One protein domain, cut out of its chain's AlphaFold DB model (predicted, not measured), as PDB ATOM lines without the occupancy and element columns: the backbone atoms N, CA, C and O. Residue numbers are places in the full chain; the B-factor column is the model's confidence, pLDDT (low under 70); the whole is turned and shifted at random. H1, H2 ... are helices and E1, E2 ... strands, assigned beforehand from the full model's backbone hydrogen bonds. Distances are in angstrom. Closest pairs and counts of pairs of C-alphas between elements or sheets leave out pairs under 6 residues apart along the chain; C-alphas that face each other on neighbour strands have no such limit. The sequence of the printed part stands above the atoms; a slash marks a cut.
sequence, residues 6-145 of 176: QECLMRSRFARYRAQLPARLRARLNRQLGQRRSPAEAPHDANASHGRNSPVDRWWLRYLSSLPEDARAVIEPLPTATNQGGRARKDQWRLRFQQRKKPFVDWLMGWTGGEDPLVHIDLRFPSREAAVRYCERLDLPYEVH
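Overview. This is residues 6 to 145 of the 176 residues of an uncharacterized protein of Sphingomonas sp. (UniProt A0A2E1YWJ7). Little regular structure is here: a small mixed sheet, E3 E2 E1 E4, with H5 over one face, and a tail, residues 6 to 49, sticking out. Of 140 printed residues, 54 are in H1 H2 H3 E1 E2 H4 E3 H5 E4, of mixed class. The whole is extended, radius of gyration of the C-alphas 25.9 A, spans 80 by 43 by 35 A.

Along the chain. Find E1, residues 73 to 77, from C-alpha 73 at (-45.771, -37.389, -51.369); E2 is 93 to 97, E3 122 to 125, E4 142 to 144. H5 is 128 to 137, H4 117 to 120, H3 59 to 64, H2 23 to 30 and H1 6 to 14, from C-alpha 6 at (-15.944, -26.353, -18.244).

Arrangement. E1 and E2 are an antiparallel hairpin, N 74 and O 96 2.7 A apart. H5 is on the sheet; its closest C-alphas with E1 are Ala 131 and Ile 75, 6.9 A. H1 has 1 of 5 O i to N i+4 pairs within hydrogen-bond range, and 0 of 6 O i to N i+3 pairs.

Size, cuts and confidence. The printed part has no cut; link H2 to H3 is long; residues 6 to 65 are under pLDDT 70.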
ATOM      1  N   GLN A   6     -16.559 -25.828 -17.017       56.00
ATOM      2  CA  GLN A   6     -15.944 -26.353 -18.244       56.00
ATOM      3  C   GLN A   6     -16.252 -25.507 -19.497       56.00
ATOM      4  O   GLN A   6     -15.408 -25.418 -20.390       56.00
ATOM      5  N   GLU A   7     -17.381 -24.788 -19.550       49.44
ATOM      6  CA  GLU A   7     -17.700 -23.855 -20.649       49.44
ATOM      7  C   GLU A   7     -16.875 -22.557 -20.591       49.44
ATOM      8  O   GLU A   7     -16.580 -21.942 -21.622       49.44
ATOM      9  N   CYS A   8     -16.433 -22.158 -19.394       47.31
ATOM     10  CA  CYS A   8     -15.640 -20.943 -19.188       47.31
ATOM     11  C   CYS A   8     -14.180 -21.094 -19.681       47.31
ATOM     12  O   CYS A   8     -13.558 -20.138 -20.158       47.31
ATOM     13  N   LEU A   9     -13.635 -22.315 -19.650       55.09
ATOM     14  CA  LEU A   9     -12.253 -22.606 -20.058       55.09
ATOM     15  C   LEU A   9     -12.079 -22.848 -21.571       55.09
ATOM     16  O   LEU A   9     -11.008 -22.575 -22.111       55.09
ATOM     17  N   MET A  10     -13.127 -23.258 -22.297       51.50
ATOM     18  CA  MET A  10     -13.081 -23.391 -23.767       51.50
ATOM     19  C   MET A  10     -13.292 -22.051 -24.498       51.50
ATOM     20  O   MET A  10     -12.662 -21.797 -25.526       51.50
ATOM     21  N   ARG A  11     -14.102 -21.131 -23.948       52.00
ATOM     22  CA  ARG A  11     -14.288 -19.774 -24.510       52.00
ATOM     23  C   ARG A  11     -13.081 -18.846 -24.314       52.00
ATOM     24  O   ARG A  11     -12.918 -17.886 -25.065       52.00
ATOM     25  N   SER A  12     -12.207 -19.136 -23.349       53.09
ATOM     26  CA  SER A  12     -11.067 -18.280 -22.978       53.09
ATOM     27  C   SER A  12      -9.751 -18.588 -23.714       53.09
ATOM     28  O   SER A  12      -8.772 -17.851 -23.551       53.09
ATOM     29  N   ARG A  13      -9.719 -19.612 -24.584       53.53
ATOM     30  CA  ARG A  13      -8.565 -19.907 -25.459       53.53
ATOM     31  C   ARG A  13      -8.658 -19.301 -26.866       53.53
ATOM     32  O   ARG A  13      -7.625 -18.942 -27.420       53.53
ATOM     33  N   PHE A  14      -9.854 -19.066 -27.409       49.50
ATOM     34  CA  PHE A  14     -10.014 -18.460 -28.746       49.50
ATOM     35  C   PHE A  14     -10.026 -16.920 -28.763       49.50
ATOM     36  O   PHE A  14      -9.795 -16.312 -29.807       49.50
ATOM     37  N   ALA A  15     -10.238 -16.263 -27.619       52.47
ATOM     38  CA  ALA A  15     -10.227 -14.798 -27.531       52.47
ATOM     39  C   ALA A  15      -8.810 -14.191 -27.602       52.47
ATOM     40  O   ALA A  15      -8.651 -13.050 -28.032       52.47
ATOM     41  N   ARG A  16      -7.768 -14.956 -27.244       51.28
ATOM     42  CA  ARG A  16      -6.372 -14.479 -27.255       51.28
ATOM     43  C   ARG A  16      -5.706 -14.494 -28.634       51.28
ATOM     44  O   ARG A  16      -4.748 -13.762 -28.835       51.28
ATOM     45  N   TYR A  17      -6.237 -15.230 -29.611       50.06
ATOM     46  CA  TYR A  17      -5.648 -15.292 -30.960       50.06
ATOM     47  C   TYR A  17      -6.123 -14.167 -31.902       50.06
ATOM     48  O   TYR A  17      -5.563 -13.962 -32.975       50.06
ATOM     49  N   ARG A  18      -7.150 -13.398 -31.510       50.09
ATOM     50  CA  ARG A  18      -7.743 -12.322 -32.331       50.09
ATOM     51  C   ARG A  18      -7.102 -10.944 -32.132       50.09
ATOM     52  O   ARG A  18      -7.345 -10.049 -32.936       50.09
ATOM     53  N   ALA A  19      -6.294 -10.778 -31.085       54.12
ATOM     54  CA  ALA A  19      -5.598  -9.528 -30.777       54.12
ATOM     55  C   ALA A  19      -4.202  -9.427 -31.425       54.12
ATOM     56  O   ALA A  19      -3.605  -8.357 -31.410       54.12
ATOM     57  N   GLN A  20      -3.708 -10.509 -32.040       55.59
ATOM     58  CA  GLN A  20      -2.365 -10.594 -32.626       55.59
ATOM     59  C   GLN A  20      -2.364 -10.513 -34.168       55.59
ATOM     60  O   GLN A  20      -1.503 -11.099 -34.817       55.59
ATOM     61  N   LEU A  21      -3.338  -9.832 -34.785       51.31
ATOM     62  CA  LEU A  21      -3.374  -9.648 -36.244       51.31
ATOM     63  C   LEU A  21      -3.051  -8.192 -36.621       51.31
ATOM     64  O   LEU A  21      -3.682  -7.275 -36.090       51.31
ATOM     65  N   PRO A  22      -2.106  -7.948 -37.552       61.00
ATOM     66  CA  PRO A  22      -1.730  -6.597 -37.961       61.00
ATOM     67  C   PRO A  22      -2.907  -5.873 -38.637       61.00
ATOM     68  O   PRO A  22      -3.682  -6.474 -39.385       61.00
ATOM     69  N   ALA A  23      -3.024  -4.558 -38.416       57.91
ATOM     70  CA  ALA A  23      -4.164  -3.715 -38.817       57.91
ATOM     71  C   ALA A  23      -4.612  -3.858 -40.290       57.91
ATOM     72  O   ALA A  23      -5.798  -3.710 -40.597       57.91
ATOM     73  N   ARG A  24      -3.699  -4.227 -41.200       55.94
ATOM     74  CA  ARG A  24      -3.989  -4.458 -42.629       55.94
ATOM     75  C   ARG A  24      -4.945  -5.635 -42.886       55.94
ATOM     76  O   ARG A  24      -5.671  -5.617 -43.877       55.94
ATOM     77  N   LEU A  25      -5.013  -6.618 -41.985       55.19
ATOM     78  CA  LEU A  25      -5.916  -7.776 -42.089       55.19
ATOM     79  C   LEU A  25      -7.338  -7.469 -41.579       55.19
ATOM     80  O   LEU A  25      -8.312  -8.061 -42.044       55.19
ATOM     81  N   ARG A  26      -7.477  -6.481 -40.687       52.66
ATOM     82  CA  ARG A  26      -8.759  -6.057 -40.096       52.66
ATOM     83  C   ARG A  26      -9.617  -5.254 -41.084       52.66
ATOM     84  O   ARG A  26     -10.827  -5.455 -41.161       52.66
ATOM     85  N   ALA A  27      -8.986  -4.411 -41.903       58.31
ATOM     86  CA  ALA A  27      -9.668  -3.617 -42.930       58.31
ATOM     87  C   ALA A  27     -10.213  -4.472 -44.093       58.31
ATOM     88  O   ALA A  27     -11.267  -4.167 -44.650       58.31
ATOM     89  N   ARG A  28      -9.529  -5.574 -44.436       53.56
ATOM     90  CA  ARG A  28      -9.940  -6.477 -45.523       53.56
ATOM     91  C   ARG A  28     -11.154  -7.336 -45.142       53.56
ATOM     92  O   ARG A  28     -12.012  -7.560 -45.988       53.56
ATOM     93  N   LEU A  29     -11.267  -7.726 -43.869       52.34
ATOM     94  CA  LEU A  29     -12.424  -8.461 -43.335       52.34
ATOM     95  C   LEU A  29     -13.667  -7.572 -43.170       52.34
ATOM     96  O   LEU A  29     -14.765  -7.976 -43.547       52.34
ATOM     97  N   ASN A  30     -13.509  -6.330 -42.700       55.81
ATOM     98  CA  ASN A  30     -14.642  -5.405 -42.568       55.81
ATOM     99  C   ASN A  30     -15.188  -4.912 -43.921       55.81
ATOM    100  O   ASN A  30     -16.345  -4.510 -43.998       55.81
ATOM    101  N   ARG A  31     -14.401  -5.006 -45.004       54.34
ATOM    102  CA  ARG A  31     -14.871  -4.740 -46.374       54.34
ATOM    103  C   ARG A  31     -15.824  -5.830 -46.895       54.34
ATOM    104  O   ARG A  31     -16.658  -5.533 -47.742       54.34
ATOM    105  N   GLN A  32     -15.740  -7.062 -46.385       50.84
ATOM    106  CA  GLN A  32     -16.607  -8.171 -46.811       50.84
ATOM    107  C   GLN A  32     -17.965  -8.216 -46.099       50.84
ATOM    108  O   GLN A  32     -18.911  -8.774 -46.643       50.84
ATOM    109  N   LEU A  33     -18.098  -7.607 -44.919       47.84
ATOM    110  CA  LEU A  33     -19.354  -7.620 -44.154       47.84
ATOM    111  C   LEU A  33     -20.226  -6.370 -44.376       47.84
ATOM    112  O   LEU A  33     -21.352  -6.323 -43.891       47.84
ATOM    113  N   GLY A  34     -19.740  -5.389 -45.145       44.97
ATOM    114  CA  GLY A  34     -20.462  -4.157 -45.497       44.97
ATOM    115  C   GLY A  34     -21.367  -4.248 -46.734       44.97
ATOM    116  O   GLY A  34     -21.921  -3.235 -47.140       44.97
ATOM    117  N   GLN A  35     -21.529  -5.424 -47.351       50.66
ATOM    118  CA  GLN A  35     -22.411  -5.617 -48.516       50.66
ATOM    119  C   GLN A  35     -23.744  -6.294 -48.164       50.66
ATOM    120  O   GLN A  35     -24.321  -7.011 -48.978       50.66
ATOM    121  N   ARG A  36     -24.278  -6.063 -46.960       38.25
ATOM    122  CA  ARG A  36     -25.701  -6.326 -46.716       38.25
ATOM    123  C   ARG A  36     -26.505  -5.161 -47.287       38.25
ATOM    124  O   ARG A  36     -26.752  -4.176 -46.601       38.25
ATOM    125  N   ARG A  37     -26.856  -5.272 -48.573       39.75
ATOM    126  CA  ARG A  37     -27.916  -4.467 -49.192       39.75
ATOM    127  C   ARG A  37     -29.201  -4.600 -48.361       39.75
ATOM    128  O   ARG A  37     -29.523  -5.687 -47.885       39.75
ATOM    129  N   SER A  38     -29.874  -3.468 -48.186       35.38
ATOM    130  CA  SER A  38     -31.168  -3.275 -47.529       35.38
ATOM    131  C   SER A  38     -32.254  -4.258 -48.006       35.38
ATOM    132  O   SER A  38     -32.241  -4.635 -49.178       35.38
ATOM    133  N   PRO A  39     -33.235  -4.632 -47.159       43.38
ATOM    134  CA  PRO A  39     -34.388  -5.430 -47.561       43.38
ATOM    135  C   PRO A  39     -35.500  -4.493 -48.050       43.38
ATOM    136  O   PRO A  39     -36.420  -4.168 -47.307       43.38
ATOM    137  N   ALA A  40     -35.386  -3.988 -49.272       39.25
ATOM    138  CA  ALA A  40     -36.433  -3.172 -49.878       39.25
ATOM    139  C   ALA A  40     -36.414  -3.354 -51.395       39.25
ATOM    140  O   ALA A  40     -35.883  -2.511 -52.096       39.25
ATOM    141  N   GLU A  41     -36.918  -4.500 -51.857       35.16
ATOM    142  CA  GLU A  41     -37.569  -4.703 -53.161       35.16
ATOM    143  C   GLU A  41     -37.863  -6.198 -53.306       35.16
ATOM    144  O   GLU A  41     -36.964  -7.010 -53.513       35.16
ATOM    145  N   ALA A  42     -39.128  -6.574 -53.134       42.81
ATOM    146  CA  ALA A  42     -39.617  -7.876 -53.559       42.81
ATOM    147  C   ALA A  42     -40.128  -7.729 -54.997       42.81
ATOM    148  O   ALA A  42     -41.075  -6.967 -55.202       42.81
ATOM    149  N   PRO A  43     -39.558  -8.431 -55.992       41.12
ATOM    150  CA  PRO A  43     -40.233  -8.620 -57.254       41.12
ATOM    151  C   PRO A  43     -41.135  -9.851 -57.177       41.12
ATOM    152  O   PRO A  43     -40.758 -10.928 -56.713       41.12
ATOM    153  N   HIS A  44     -42.351  -9.604 -57.637       45.16
ATOM    154  CA  HIS A  44     -43.430 -10.529 -57.912       45.16
ATOM    155  C   HIS A  44     -43.042 -11.451 -59.093       45.16
ATOM    156  O   HIS A  44     -42.489 -10.987 -60.087       45.16
ATOM    157  N   ASP A  45     -43.403 -12.725 -58.948       35.59
ATOM    158  CA  ASP A  45     -43.608 -13.776 -59.956       35.59
ATOM    159  C   ASP A  45     -42.460 -14.534 -60.662       35.59
ATOM    160  O   ASP A  45     -41.531 -13.993 -61.254       35.59
ATOM    161  N   ALA A  46     -42.743 -15.847 -60.719       38.56
ATOM    162  CA  ALA A  46     -42.434 -16.852 -61.740       38.56
ATOM    163  C   ALA A  46     -41.168 -17.728 -61.586       38.56
ATOM    164  O   ALA A  46     -40.031 -17.285 -61.711       38.56
ATOM    165  N   ASN A  47     -41.438 -19.039 -61.463       39.09
ATOM    166  CA  ASN A  47     -40.551 -20.212 -61.520       39.09
ATOM    167  C   ASN A  47     -39.774 -20.592 -60.249       39.09
ATOM    168  O   ASN A  47     -38.562 -20.428 -60.147       39.09
ATOM    169  N   ALA A  48     -40.465 -21.280 -59.334       40.03
ATOM    170  CA  ALA A  48     -39.848 -22.080 -58.278       40.03
ATOM    171  C   ALA A  48     -39.227 -23.380 -58.837       40.03
ATOM    172  O   ALA A  48     -39.627 -24.495 -58.495       40.03
ATOM    173  N   SER A  49     -38.206 -23.248 -59.686       49.38
ATOM    174  CA  SER A  49     -37.129 -24.238 -59.713       49.38
ATOM    175  C   SER A  49     -36.511 -24.215 -58.319       49.38
ATOM    176  O   SER A  49     -35.915 -23.202 -57.951       49.38
ATOM    177  N   HIS A  50     -36.731 -25.267 -57.526       48.06
ATOM    178  CA  HIS A  50     -36.182 -25.405 -56.177       48.06
ATOM    179  C   HIS A  50     -34.668 -25.178 -56.245       48.06
ATOM    180  O   HIS A  50     -33.903 -26.001 -56.747       48.06
ATOM    181  N   GLY A  51     -34.269 -23.965 -55.873       41.09
ATOM    182  CA  GLY A  51     -32.925 -23.465 -56.057       41.09
ATOM    183  C   GLY A  51     -32.032 -24.042 -54.981       41.09
ATOM    184  O   GLY A  51     -32.388 -24.033 -53.811       41.09
ATOM    185  N   ARG A  52     -30.838 -24.466 -55.388       46.66
ATOM    186  CA  ARG A  52     -29.715 -24.943 -54.568       46.66
ATOM    187  C   ARG A  52     -29.203 -23.938 -53.504       46.66
ATOM    188  O   ARG A  52     -28.062 -24.063 -53.086       46.66
ATOM    189  N   ASN A  53     -29.986 -22.929 -53.105       47.53
ATOM    190  CA  ASN A  53     -29.553 -21.765 -52.327       47.53
ATOM    191  C   ASN A  53     -30.624 -21.225 -51.339       47.53
ATOM    192  O   ASN A  53     -30.737 -20.003 -51.204       47.53
ATOM    193  N   SER A  54     -31.405 -22.053 -50.625       49.56
ATOM    194  CA  SER A  54     -32.133 -21.541 -49.447       49.56
ATOM    195  C   SER A  54     -31.178 -21.433 -48.247       49.56
ATOM    196  O   SER A  54     -30.498 -22.403 -47.909       49.56
ATOM    197  N   PRO A  55     -31.125 -20.295 -47.529       47.25
ATOM    198  CA  PRO A  55     -30.269 -20.120 -46.348       47.25
ATOM    199  C   PRO A  55     -30.567 -21.070 -45.171       47.25
ATOM    200  O   PRO A  55     -29.799 -21.110 -44.211       47.25
ATOM    201  N   VAL A  56     -31.677 -21.812 -45.231       53.56
ATOM    202  CA  VAL A  56     -32.115 -22.815 -44.245       53.56
ATOM    203  C   VAL A  56     -32.077 -24.256 -44.784       53.56
ATOM    204  O   VAL A  56     -32.475 -25.173 -44.064       53.56
ATOM    205  N   ASP A  57     -31.576 -24.480 -46.007       54.88
ATOM    206  CA  ASP A  57     -31.663 -25.783 -46.678       54.88
ATOM    207  C   ASP A  57     -30.857 -26.867 -45.964       54.88
ATOM    208  O   ASP A  57     -29.622 -26.903 -45.975       54.88
ATOM    209  N   ARG A  58     -31.582 -27.852 -45.436       63.41
ATOM    210  CA  ARG A  58     -31.023 -29.142 -45.032       63.41
ATOM    211  C   ARG A  58     -30.940 -30.080 -46.238       63.41
ATOM    212  O   ARG A  58     -31.330 -31.237 -46.148       63.41
ATOM    213  N   TRP A  59     -30.403 -29.599 -47.358       57.53
ATOM    214  CA  TRP A  59     -30.359 -30.331 -48.630       57.53
ATOM    215  C   TRP A  59     -29.647 -31.697 -48.528       57.53
ATOM    216  O   TRP A  59     -29.955 -32.623 -49.272       57.53
ATOM    217  N   TRP A  60     -28.738 -31.880 -47.563       62.00
ATOM    218  CA  TRP A  60     -28.113 -33.181 -47.293       62.00
ATOM    219  C   TRP A  60     -29.074 -34.208 -46.665       62.00
ATOM    220  O   TRP A  60     -28.851 -35.405 -46.818       62.00
ATOM    221  N   LEU A  61     -30.156 -33.787 -45.993       65.75
ATOM    222  CA  LEU A  61     -31.216 -34.701 -45.544       65.75
ATOM    223  C   LEU A  61     -31.967 -35.294 -46.739       65.75
ATOM    224  O   LEU A  61     -32.314 -36.475 -46.705       65.75
ATOM    225  N   ARG A  62     -32.124 -34.516 -47.822       61.62
ATOM    226  CA  ARG A  62     -32.600 -35.015 -49.119       61.62
ATOM    227  C   ARG A  62     -31.608 -36.021 -49.701       61.62
ATOM    228  O   ARG A  62     -32.024 -37.074 -50.155       61.62
ATOM    229  N   TYR A  63     -30.307 -35.748 -49.597       54.88
ATOM    230  CA  TYR A  63     -29.240 -36.651 -50.051       54.88
ATOM    231  C   TYR A  63     -29.152 -37.966 -49.249       54.88
ATOM    232  O   TYR A  63     -28.779 -39.000 -49.795       54.88
ATOM    233  N   LEU A  64     -29.514 -37.953 -47.960       58.56
ATOM    234  CA  LEU A  64     -29.665 -39.174 -47.156       58.56
ATOM    235  C   LEU A  64     -30.908 -39.984 -47.523       58.56
ATOM    236  O   LEU A  64     -30.980 -41.173 -47.213       58.56
ATOM    237  N   SER A  65     -31.896 -39.351 -48.147       67.06
ATOM    238  CA  SER A  65     -33.027 -40.068 -48.706       67.06
ATOM    239  C   SER A  65     -32.629 -40.573 -50.090       67.06
ATOM    240  O   SER A  65     -32.309 -39.791 -50.976       67.06
ATOM    241  N   SER A  66     -32.670 -41.883 -50.322       79.62
ATOM    242  CA  SER A  66     -32.433 -42.485 -51.648       79.62
ATOM    243  C   SER A  66     -33.535 -42.147 -52.672       79.62
ATOM    244  O   SER A  66     -33.725 -42.868 -53.651       79.62
ATOM    245  N   LEU A  67     -34.323 -41.103 -52.409       84.00
ATOM    246  CA  LEU A  67     -35.477 -40.687 -53.180       84.00
ATOM    247  C   LEU A  67     -35.057 -39.651 -54.233       84.00
ATOM    248  O   LEU A  67     -34.226 -38.786 -53.956       84.00
ATOM    249  N   PRO A  68     -35.644 -39.707 -55.435       84.25
ATOM    250  CA  PRO A  68     -35.370 -38.741 -56.488       84.25
ATOM    251  C   PRO A  68     -35.926 -37.349 -56.138       84.25
ATOM    252  O   PRO A  68     -36.886 -37.213 -55.376       84.25
ATOM    253  N   GLU A  69     -35.327 -36.300 -56.708       80.25
ATOM    254  CA  GLU A  69     -35.607 -34.898 -56.350       80.25
ATOM    255  C   GLU A  69     -37.050 -34.460 -56.633       80.25
ATOM    256  O   GLU A  69     -37.614 -33.650 -55.899       80.25
ATOM    257  N   ASP A  70     -37.662 -35.026 -57.663       86.31
ATOM    258  CA  ASP A  70     -39.029 -34.777 -58.115       86.31
ATOM    259  C   ASP A  70     -40.071 -35.678 -57.428       86.31
ATOM    260  O   ASP A  70     -41.256 -35.617 -57.762       86.31
ATOM    261  N   ALA A  71     -39.669 -36.498 -56.448       88.88
ATOM    262  CA  ALA A  71     -40.606 -37.271 -55.641       88.88
ATOM    263  C   ALA A  71     -41.517 -36.341 -54.828       88.88
ATOM    264  O   ALA A  71     -41.037 -35.564 -53.997       88.88
ATOM    265  N   ARG A  72     -42.832 -36.472 -55.037       92.25
ATOM    266  CA  ARG A  72     -43.890 -35.794 -54.276       92.25
ATOM    267  C   ARG A  72     -44.720 -36.812 -53.511       92.25
ATOM    268  O   ARG A  72     -45.154 -37.810 -54.088       92.25
ATOM    269  N   ALA A  73     -44.938 -36.559 -52.227       94.31
ATOM    270  CA  ALA A  73     -45.771 -37.389 -51.369       94.31
ATOM    271  C   ALA A  73     -47.219 -36.894 -51.325       94.31
ATOM    272  O   ALA A  73     -47.503 -35.706 -51.417       94.31
ATOM    273  N   VAL A  74     -48.133 -37.830 -51.120       96.25
ATOM    274  CA  VAL A  74     -49.554 -37.603 -50.892       96.25
ATOM    275  C   VAL A  74     -49.923 -38.343 -49.618       96.25
ATOM    276  O   VAL A  74     -49.744 -39.560 -49.526       96.25
ATOM    277  N   ILE A  75     -50.398 -37.602 -48.627       96.62
ATOM    278  CA  ILE A  75     -50.829 -38.114 -47.331       96.62
ATOM    279  C   ILE A  75     -52.351 -38.167 -47.344       96.62
ATOM    280  O   ILE A  75     -53.007 -37.148 -47.535       96.62
ATOM    281  N   GLU A  76     -52.919 -39.345 -47.130       95.25
ATOM    282  CA  GLU A  76     -54.363 -39.566 -47.160       95.25
ATOM    283  C   GLU A  76     -54.774 -40.589 -46.092       95.25
ATOM    284  O   GLU A  76     -53.962 -41.436 -45.694       95.25
ATOM    285  N   PRO A  77     -56.022 -40.544 -45.600       93.56
ATOM    286  CA  PRO A  77     -56.548 -41.602 -44.749       93.56
ATOM    287  C   PRO A  77     -56.519 -42.939 -45.499       93.56
ATOM    288  O   PRO A  77     -56.818 -43.012 -46.692       93.56
ATOM    289  N   LEU A  78     -56.164 -44.015 -44.799       91.06
ATOM    290  CA  LEU A  78     -56.131 -45.348 -45.385       91.06
ATOM    291  C   LEU A  78     -57.566 -45.765 -45.753       91.06
ATOM    292  O   LEU A  78     -58.413 -45.873 -44.861       91.06
ATOM    293  N   PRO A  79     -57.869 -46.031 -47.036       83.06
ATOM    294  CA  PRO A  79     -59.203 -46.450 -47.417       83.06
ATOM    295  C   PRO A  79     -59.483 -47.841 -46.854       83.06
ATOM    296  O   PRO A  79     -58.697 -48.782 -47.013       83.06
ATOM    297  N   THR A  80     -60.646 -47.990 -46.229       79.25
ATOM    298  CA  THR A  80     -61.209 -49.311 -45.965       79.25
ATOM    299  C   THR A  80     -61.603 -49.930 -47.300       79.25
ATOM    300  O   THR A  80     -62.345 -49.330 -48.075       79.25
ATOM    301  N   ALA A  81     -61.112 -51.139 -47.574       77.69
ATOM    302  CA  ALA A  81     -61.570 -51.896 -48.730       77.69
ATOM    303  C   ALA A  81     -63.073 -52.178 -48.587       77.69
ATOM    304  O   ALA A  81     -63.501 -52.679 -47.551       77.69
ATOM    305  N   THR A  82     -63.858 -51.906 -49.630       77.94
ATOM    306  CA  THR A  82     -65.325 -52.067 -49.635       77.94
ATOM    307  C   THR A  82     -65.780 -53.458 -49.183       77.94
ATOM    308  O   THR A  82     -66.790 -53.597 -48.503       77.94
ATOM    309  N   ASN A  83     -64.984 -54.486 -49.485       81.81
ATOM    310  CA  ASN A  83     -65.278 -55.885 -49.160       81.81
ATOM    311  C   ASN A  83     -64.818 -56.297 -47.748       81.81
ATOM    312  O   ASN A  83     -64.911 -57.464 -47.382       81.81
ATOM    313  N   GLN A  84     -64.266 -55.367 -46.965       77.75
ATOM    314  CA  GLN A  84     -63.700 -55.618 -45.643       77.75
ATOM    315  C   GLN A  84     -64.417 -54.746 -44.604       77.75
ATOM    316  O   GLN A  84     -64.118 -53.567 -44.446       77.75
ATOM    317  N   GLY A  85     -65.346 -55.333 -43.845       74.88
ATOM    318  CA  GLY A  85     -66.078 -54.632 -42.774       74.88
ATOM    319  C   GLY A  85     -65.290 -54.448 -41.466       74.88
ATOM    320  O   GLY A  85     -65.800 -53.879 -40.497       74.88
ATOM    321  N   GLY A  86     -64.055 -54.954 -41.406       76.12
ATOM    322  CA  GLY A  86     -63.224 -54.944 -40.205       76.12
ATOM    323  C   GLY A  86     -62.831 -53.534 -39.759       76.12
ATOM    324  O   GLY A  86     -62.419 -52.695 -40.556       76.12
ATOM    325  N   ARG A  87     -62.907 -53.272 -38.449       74.00
ATOM    326  CA  ARG A  87     -62.563 -51.965 -37.859       74.00
ATOM    327  C   ARG A  87     -61.075 -51.792 -37.534       74.00
ATOM    328  O   ARG A  87     -60.665 -50.696 -37.184       74.00
ATOM    329  N   ALA A  88     -60.269 -52.845 -37.671       77.81
ATOM    330  CA  ALA A  88     -58.872 -52.864 -37.231       77.81
ATOM    331  C   ALA A  88     -57.957 -51.860 -37.959       77.81
ATOM    332  O   ALA A  88     -56.896 -51.511 -37.452       77.81
ATOM    333  N   ARG A  89     -58.348 -51.408 -39.156       74.12
ATOM    334  CA  ARG A  89     -57.582 -50.448 -39.967       74.12
ATOM    335  C   ARG A  89     -58.185 -49.045 -40.002       74.12
ATOM    336  O   ARG A  89     -57.748 -48.225 -40.802       74.12
ATOM    337  N   LYS A  90     -59.187 -48.784 -39.157       75.06
ATOM    338  CA  LYS A  90     -59.779 -47.452 -39.034       75.06
ATOM    339  C   LYS A  90     -58.739 -46.462 -38.518       75.06
ATOM    340  O   LYS A  90     -57.843 -46.845 -37.770       75.06
ATOM    341  N   ASP A  91     -58.856 -45.226 -38.988       83.00
ATOM    342  CA  ASP A  91     -58.051 -44.074 -38.565       83.00
ATOM    343  C   ASP A  91     -56.542 -44.177 -38.848       83.00
ATOM    344  O   ASP A  91     -55.760 -43.336 -38.410       83.00
ATOM    345  N   GLN A  92     -56.117 -45.173 -39.632       91.19
ATOM    346  CA  GLN A  92     -54.750 -45.235 -40.134       91.19
ATOM    347  C   GLN A  92     -54.556 -44.254 -41.287       91.19
ATOM    348  O   GLN A  92     -55.468 -43.988 -42.070       91.19
ATOM    349  N   TRP A  93     -53.330 -43.768 -41.420       94.56
ATOM    350  CA  TRP A  93     -52.919 -42.857 -42.475       94.56
ATOM    351  C   TRP A  93     -51.935 -43.543 -43.408       94.56
ATOM    352  O   TRP A  93     -51.144 -44.396 -43.004       94.56
ATOM    353  N   ARG A  94     -51.988 -43.166 -44.677       95.25
ATOM    354  CA  ARG A  94     -51.095 -43.636 -45.724       95.25
ATOM    355  C   ARG A  94     -50.354 -42.449 -46.321       95.25
ATOM    356  O   ARG A  94     -50.955 -41.421 -46.606       95.25
ATOM    357  N   LEU A  95     -49.063 -42.631 -46.563       96.06
ATOM    358  CA  LEU A  95     -48.259 -41.787 -47.435       96.06
ATOM    359  C   LEU A  95     -47.934 -42.596 -48.691       96.06
ATOM    360  O   LEU A  95     -47.292 -43.644 -48.600       96.06
ATOM    361  N   ARG A  96     -48.376 -42.095 -49.841       95.44
ATOM    362  CA  ARG A  96     -48.061 -42.628 -51.173       95.44
ATOM    363  C   ARG A  96     -47.302 -41.593 -51.989       95.44
ATOM    364  O   ARG A  96     -47.389 -40.401 -51.704       95.44
ATOM    365  N   PHE A  97     -46.586 -42.021 -53.017       94.50
ATOM    366  CA  PHE A  97     -45.918 -41.103 -53.937       94.50
ATOM    367  C   PHE A  97     -46.776 -40.845 -55.179       94.50
ATOM    368  O   PHE A  97     -47.493 -41.730 -55.650       94.50
ATOM    369  N   GLN A  98     -46.720 -39.622 -55.709       92.69
ATOM    370  CA  GLN A  98     -47.329 -39.315 -57.003       92.69
ATOM    371  C   GLN A  98     -46.580 -40.058 -58.111       92.69
ATOM    372  O   GLN A  98     -45.350 -40.122 -58.093       92.69
ATOM    373  N   GLN A  99     -47.320 -40.604 -59.080       90.94
ATOM    374  CA  GLN A  99     -46.706 -41.240 -60.244       90.94
ATOM    375  C   GLN A  99     -45.966 -40.185 -61.064       90.94
ATOM    376  O   GLN A  99     -46.570 -39.213 -61.516       90.94
ATOM    377  N   ARG A 100     -44.665 -40.388 -61.274       90.38
ATOM    378  CA  ARG A 100     -43.830 -39.449 -62.041       90.38
ATOM    379  C   ARG A 100     -43.829 -39.753 -63.533       90.38
ATOM    380  O   ARG A 100     -43.659 -38.860 -64.356       90.38
ATOM    381  N   LYS A 101     -44.005 -41.028 -63.880       90.31
ATOM    382  CA  LYS A 101     -43.981 -41.533 -65.254       90.31
ATOM    383  C   LYS A 101     -45.257 -42.307 -65.550       90.31
ATOM    384  O   LYS A 101     -45.764 -43.028 -64.694       90.31
ATOM    385  N   LYS A 102     -45.761 -42.163 -66.777       91.62
ATOM    386  CA  LYS A 102     -46.945 -42.889 -67.237       91.62
ATOM    387  C   LYS A 102     -46.614 -44.386 -67.379       91.62
ATOM    388  O   LYS A 102     -45.550 -44.704 -67.911       91.62
ATOM    389  N   PRO A 103     -47.510 -45.294 -66.963       92.31
ATOM    390  CA  PRO A 103     -47.392 -46.709 -67.299       92.31
ATOM    391  C   PRO A 103     -47.398 -46.929 -68.819       92.31
ATOM    392  O   PRO A 103     -48.094 -46.218 -69.551       92.31
ATOM    393  N   PHE A 104     -46.651 -47.921 -69.293       92.69
ATOM    394  CA  PHE A 104     -46.618 -48.319 -70.702       92.69
ATOM    395  C   PHE A 104     -47.137 -49.749 -70.867       92.69
ATOM    396  O   PHE A 104     -47.155 -50.527 -69.917       92.69
ATOM    397  N   VAL A 105     -47.582 -50.088 -72.074       96.00
ATOM    398  CA  VAL A 105     -48.038 -51.441 -72.413       96.00
ATOM    399  C   VAL A 105     -46.929 -52.128 -73.195       96.00
ATOM    400  O   VAL A 105     -46.420 -51.563 -74.162       96.00
ATOM    401  N   ASP A 106     -46.539 -53.323 -72.764       94.25
ATOM    402  CA  ASP A 106     -45.590 -54.158 -73.487       94.25
ATOM    403  C   ASP A 106     -46.184 -54.618 -74.827       94.25
ATOM    404  O   ASP A 106     -47.319 -55.090 -74.887       94.25
ATOM    405  N   TRP A 107     -45.409 -54.484 -75.904       94.75
ATOM    406  CA  TRP A 107     -45.850 -54.778 -77.269       94.75
ATOM    407  C   TRP A 107     -46.013 -56.277 -77.525       94.75
ATOM    408  O   TRP A 107     -46.813 -56.658 -78.378       94.75
ATOM    409  N   LEU A 108     -45.264 -57.118 -76.809       94.81
ATOM    410  CA  LEU A 108     -45.288 -58.563 -77.008       94.81
ATOM    411  C   LEU A 108     -46.406 -59.221 -76.196       94.81
ATOM    412  O   LEU A 108     -47.222 -59.953 -76.750       94.81
ATOM    413  N   MET A 109     -46.444 -58.962 -74.885       97.00
ATOM    414  CA  MET A 109     -47.347 -59.658 -73.959       97.00
ATOM    415  C   MET A 109     -48.609 -58.863 -73.612       97.00
ATOM    416  O   MET A 109     -49.525 -59.402 -72.991       97.00
ATOM    417  N   GLY A 110     -48.660 -57.573 -73.952       95.69
ATOM    418  CA  GLY A 110     -49.756 -56.685 -73.559       95.69
ATOM    419  C   GLY A 110     -49.788 -56.361 -72.060       95.69
ATOM    420  O   GLY A 110     -50.790 -55.856 -71.558       95.69
ATOM    421  N   TRP A 111     -48.723 -56.663 -71.313       96.06
ATOM    422  CA  TRP A 111     -48.657 -56.387 -69.878       96.06
ATOM    423  C   TRP A 111     -48.372 -54.914 -69.606       96.06
ATOM    424  O   TRP A 111     -47.643 -54.257 -70.344       96.06
ATOM    425  N   THR A 112     -48.939 -54.383 -68.522       93.56
ATOM    426  CA  THR A 112     -48.661 -53.005 -68.105       93.56
ATOM    427  C   THR A 112     -47.360 -52.960 -67.311       93.56
ATOM    428  O   THR A 112     -47.271 -53.530 -66.224       93.56
ATOM    429  N   GLY A 113     -46.360 -52.278 -67.861       90.31
ATOM    430  CA  GLY A 113     -45.089 -51.981 -67.216       90.31
ATOM    431  C   GLY A 113     -45.048 -50.560 -66.654       90.31
ATOM    432  O   GLY A 113     -45.812 -49.676 -67.052       90.31
ATOM    433  N   GLY A 114     -44.127 -50.329 -65.722       90.38
ATOM    434  CA  GLY A 114     -43.861 -49.014 -65.152       90.38
ATOM    435  C   GLY A 114     -42.369 -48.808 -64.919       90.38
ATOM    436  O   GLY A 114     -41.655 -49.744 -64.572       90.38
ATOM    437  N   GLU A 115     -41.903 -47.577 -65.110       90.38
ATOM    438  CA  GLU A 115     -40.500 -47.193 -64.881       90.38
ATOM    439  C   GLU A 115     -40.260 -46.577 -63.495       90.38
ATOM    440  O   GLU A 115     -39.115 -46.359 -63.101       90.38
ATOM    441  N   ASP A 116     -41.328 -46.232 -62.774       90.94
ATOM    442  CA  ASP A 116     -41.241 -45.553 -61.484       90.94
ATOM    443  C   ASP A 116     -41.451 -46.551 -60.328       90.94
ATOM    444  O   ASP A 116     -42.558 -47.073 -60.156       90.94
ATOM    445  N   PRO A 117     -40.417 -46.834 -59.511       89.62
ATOM    446  CA  PRO A 117     -40.545 -47.763 -58.393       89.62
ATOM    447  C   PRO A 117     -41.398 -47.189 -57.258       89.62
ATOM    448  O   PRO A 117     -42.014 -47.954 -56.517       89.62
ATOM    449  N   LEU A 118     -41.478 -45.857 -57.132       90.94
ATOM    450  CA  LEU A 118     -42.179 -45.192 -56.030       90.94
ATOM    451  C   LEU A 118     -43.684 -45.474 -56.026       90.94
ATOM    452  O   LEU A 118     -44.313 -45.422 -54.973       90.94
ATOM    453  N   VAL A 119     -44.244 -45.835 -57.182       91.44
ATOM    454  CA  VAL A 119     -45.661 -46.187 -57.362       91.44
ATOM    455  C   VAL A 119     -46.070 -47.395 -56.518       91.44
ATOM    456  O   VAL A 119     -47.232 -47.524 -56.145       91.44
ATOM    457  N   HIS A 120     -45.119 -48.270 -56.197       90.44
ATOM    458  CA  HIS A 120     -45.361 -49.491 -55.431       90.44
ATOM    459  C   HIS A 120     -45.171 -49.289 -53.920       90.44
ATOM    460  O   HIS A 120     -45.422 -50.209 -53.141       90.44
ATOM    461  N   ILE A 121     -44.693 -48.116 -53.496       92.44
ATOM    462  CA  ILE A 121     -44.323 -47.843 -52.108       92.44
ATOM    463  C   ILE A 121     -45.464 -47.103 -51.407       92.44
ATOM    464  O   ILE A 121     -45.661 -45.906 -51.602       92.44
ATOM    465  N   ASP A 122     -46.142 -47.823 -50.513       93.81
ATOM    466  CA  ASP A 122     -47.142 -47.284 -49.592       93.81
ATOM    467  C   ASP A 122     -46.618 -47.369 -48.151       93.81
ATOM    468  O   ASP A 122     -46.404 -48.460 -47.613       93.81
ATOM    469  N   LEU A 123     -46.455 -46.222 -47.493       94.19
ATOM    470  CA  LEU A 123     -46.061 -46.153 -46.086       94.19
ATOM    471  C   LEU A 123     -47.291 -45.938 -45.207       94.19
ATOM    472  O   LEU A 123     -48.121 -45.075 -45.488       94.19
ATOM    473  N   ARG A 124     -47.410 -46.710 -44.125       94.44
ATOM    474  CA  ARG A 124     -48.531 -46.614 -43.180       94.44
ATOM    475  C   ARG A 124     -48.096 -45.945 -41.889       94.44
ATOM    476  O   ARG A 124     -47.063 -46.293 -41.322       94.44
ATOM    477  N   PHE A 125     -48.929 -45.033 -41.412       95.25
ATOM    478  CA  PHE A 125     -48.718 -44.255 -40.205       95.25
ATOM    479  C   PHE A 125     -49.947 -44.331 -39.293       95.25
ATOM    480  O   PHE A 125     -51.073 -44.472 -39.776       95.25
ATOM    481  N   PRO A 126     -49.755 -44.219 -37.969       92.81
ATOM    482  CA  PRO A 126     -50.863 -44.188 -37.021       92.81
ATOM    483  C   PRO A 126     -51.616 -42.849 -37.025       92.81
ATOM    484  O   PRO A 126     -52.778 -42.821 -36.644       92.81
ATOM    485  N   SER A 127     -50.978 -41.745 -37.435       94.31
ATOM    486  CA  SER A 127     -51.603 -40.420 -37.485       94.31
ATOM    487  C   SER A 127     -51.119 -39.597 -38.682       94.31
ATOM    488  O   SER A 127     -50.062 -39.880 -39.261       94.31
ATOM    489  N   ARG A 128     -51.879 -38.548 -39.020       94.88
ATOM    490  CA  ARG A 128     -51.522 -37.555 -40.043       94.88
ATOM    491  C   ARG A 128     -50.196 -36.881 -39.712       94.88
ATOM    492  O   ARG A 128     -49.321 -36.761 -40.563       94.88
ATOM    493  N   GLU A 129     -50.035 -36.460 -38.465       95.44
ATOM    494  CA  GLU A 129     -48.877 -35.712 -37.975       95.44
ATOM    495  C   GLU A 129     -47.610 -36.563 -38.050       95.44
ATOM    496  O   GLU A 129     -46.537 -36.053 -38.365       95.44
ATOM    497  N   ALA A 130     -47.723 -37.875 -37.810       95.50
ATOM    498  CA  ALA A 130     -46.610 -38.803 -37.969       95.50
ATOM    499  C   ALA A 130     -46.129 -38.878 -39.430       95.50
ATOM    500  O   ALA A 130     -44.921 -38.875 -39.671       95.50
ATOM    501  N   ALA A 131     -47.057 -38.889 -40.393       95.44
ATOM    502  CA  ALA A 131     -46.726 -38.845 -41.816       95.44
ATOM    503  C   ALA A 131     -46.101 -37.494 -42.214       95.44
ATOM    504  O   ALA A 131     -45.080 -37.468 -42.897       95.44
ATOM    505  N   VAL A 132     -46.650 -36.377 -41.723       95.25
ATOM    506  CA  VAL A 132     -46.111 -35.026 -41.974       95.25
ATOM    507  C   VAL A 132     -44.684 -34.899 -41.443       95.25
ATOM    508  O   VAL A 132     -43.780 -34.533 -42.188       95.25
ATOM    509  N   ARG A 133     -44.435 -35.319 -40.198       94.38
ATOM    510  CA  ARG A 133     -43.091 -35.320 -39.605       94.38
ATOM    511  C   ARG A 133     -42.085 -36.155 -40.393       94.38
ATOM    512  O   ARG A 133     -40.894 -35.841 -40.400       94.38
ATOM    513  N   TYR A 134     -42.529 -37.253 -41.005       91.69
ATOM    514  CA  TYR A 134     -41.672 -38.062 -41.866       91.69
ATOM    515  C   TYR A 134     -41.247 -37.275 -43.111       91.69
ATOM    516  O   TYR A 134     -40.054 -37.249 -43.419       91.69
ATOM    517  N   CYS A 135     -42.192 -36.594 -43.766       91.06
ATOM    518  CA  CYS A 135     -41.911 -35.727 -44.909       91.06
ATOM    519  C   CYS A 135     -40.988 -34.563 -44.533       91.06
ATOM    520  O   CYS A 135     -39.986 -34.351 -45.206       91.06
ATOM    521  N   GLU A 136     -41.267 -33.867 -43.428       89.94
ATOM    522  CA  GLU A 136     -40.450 -32.750 -42.930       89.94
ATOM    523  C   GLU A 136     -39.011 -33.179 -42.613       89.94
ATOM    524  O   GLU A 136     -38.056 -32.454 -42.880       89.94
ATOM    525  N   ARG A 137     -38.825 -34.384 -42.058       87.25
ATOM    526  CA  ARG A 137     -37.492 -34.913 -41.738       87.25
ATOM    527  C   ARG A 137     -36.651 -35.190 -42.984       87.25
ATOM    528  O   ARG A 137     -35.430 -35.109 -42.904       87.25
ATOM    529  N   LEU A 138     -37.286 -35.569 -44.089       86.06
ATOM    530  CA  LEU A 138     -36.623 -35.896 -45.354       86.06
ATOM    531  C   LEU A 138     -36.668 -34.746 -46.365       86.06
ATOM    532  O   LEU A 138     -36.223 -34.921 -47.498       86.06
ATOM    533  N   ASP A 139     -37.214 -33.599 -45.958       85.81
ATOM    534  CA  ASP A 139     -37.435 -32.446 -46.825       85.81
ATOM    535  C   ASP A 139     -38.169 -32.845 -48.121       85.81
ATOM    536  O   ASP A 139     -37.730 -32.598 -49.244       85.81
ATOM    537  N   LEU A 140     -39.256 -33.607 -47.964       88.31
ATOM    538  CA  LEU A 140     -40.049 -34.151 -49.063       88.31
ATOM    539  C   LEU A 140     -41.272 -33.267 -49.322       88.31
ATOM    540  O   LEU A 140     -42.061 -33.096 -48.396       88.31
ATOM    541  N   PRO A 141     -41.493 -32.752 -50.547       90.12
ATOM    542  CA  PRO A 141     -42.717 -32.024 -50.866       90.12
ATOM    543  C   PRO A 141     -43.928 -32.950 -50.738       90.12
ATOM    544  O   PRO A 141     -43.925 -34.061 -51.277       90.12
ATOM    545  N   TYR A 142     -44.960 -32.499 -50.025       93.19
ATOM    546  CA  TYR A 142     -46.140 -33.306 -49.730       93.19
ATOM    547  C   TYR A 142     -47.453 -32.532 -49.892       93.19
ATOM    548  O   TYR A 142     -47.509 -31.320 -49.699       93.19
ATOM    549  N   GLU A 143     -48.516 -33.266 -50.205       95.56
ATOM    550  CA  GLU A 143     -49.910 -32.814 -50.218       95.56
ATOM    551  C   GLU A 143     -50.715 -33.641 -49.208       95.56
ATOM    552  O   GLU A 143     -50.458 -34.835 -49.042       95.56
ATOM    553  N   VAL A 144     -51.672 -33.025 -48.509       95.88
ATOM    554  CA  VAL A 144     -52.530 -33.720 -47.539       95.88
ATOM    555  C   VAL A 144     -53.971 -33.714 -48.032       95.88
ATOM    556  O   VAL A 144     -54.553 -32.647 -48.205       95.88
ATOM    557  N   HIS A 145     -54.558 -34.899 -48.189       94.69
ATOM    558  CA  HIS A 145     -55.982 -35.077 -48.442       94.69
ATOM    559  C   HIS A 145     -56.696 -35.437 -47.148       94.69
ATOM    560  O   HIS A 145     -56.361 -36.416 -46.476       94.69
TER     561      HIS A 145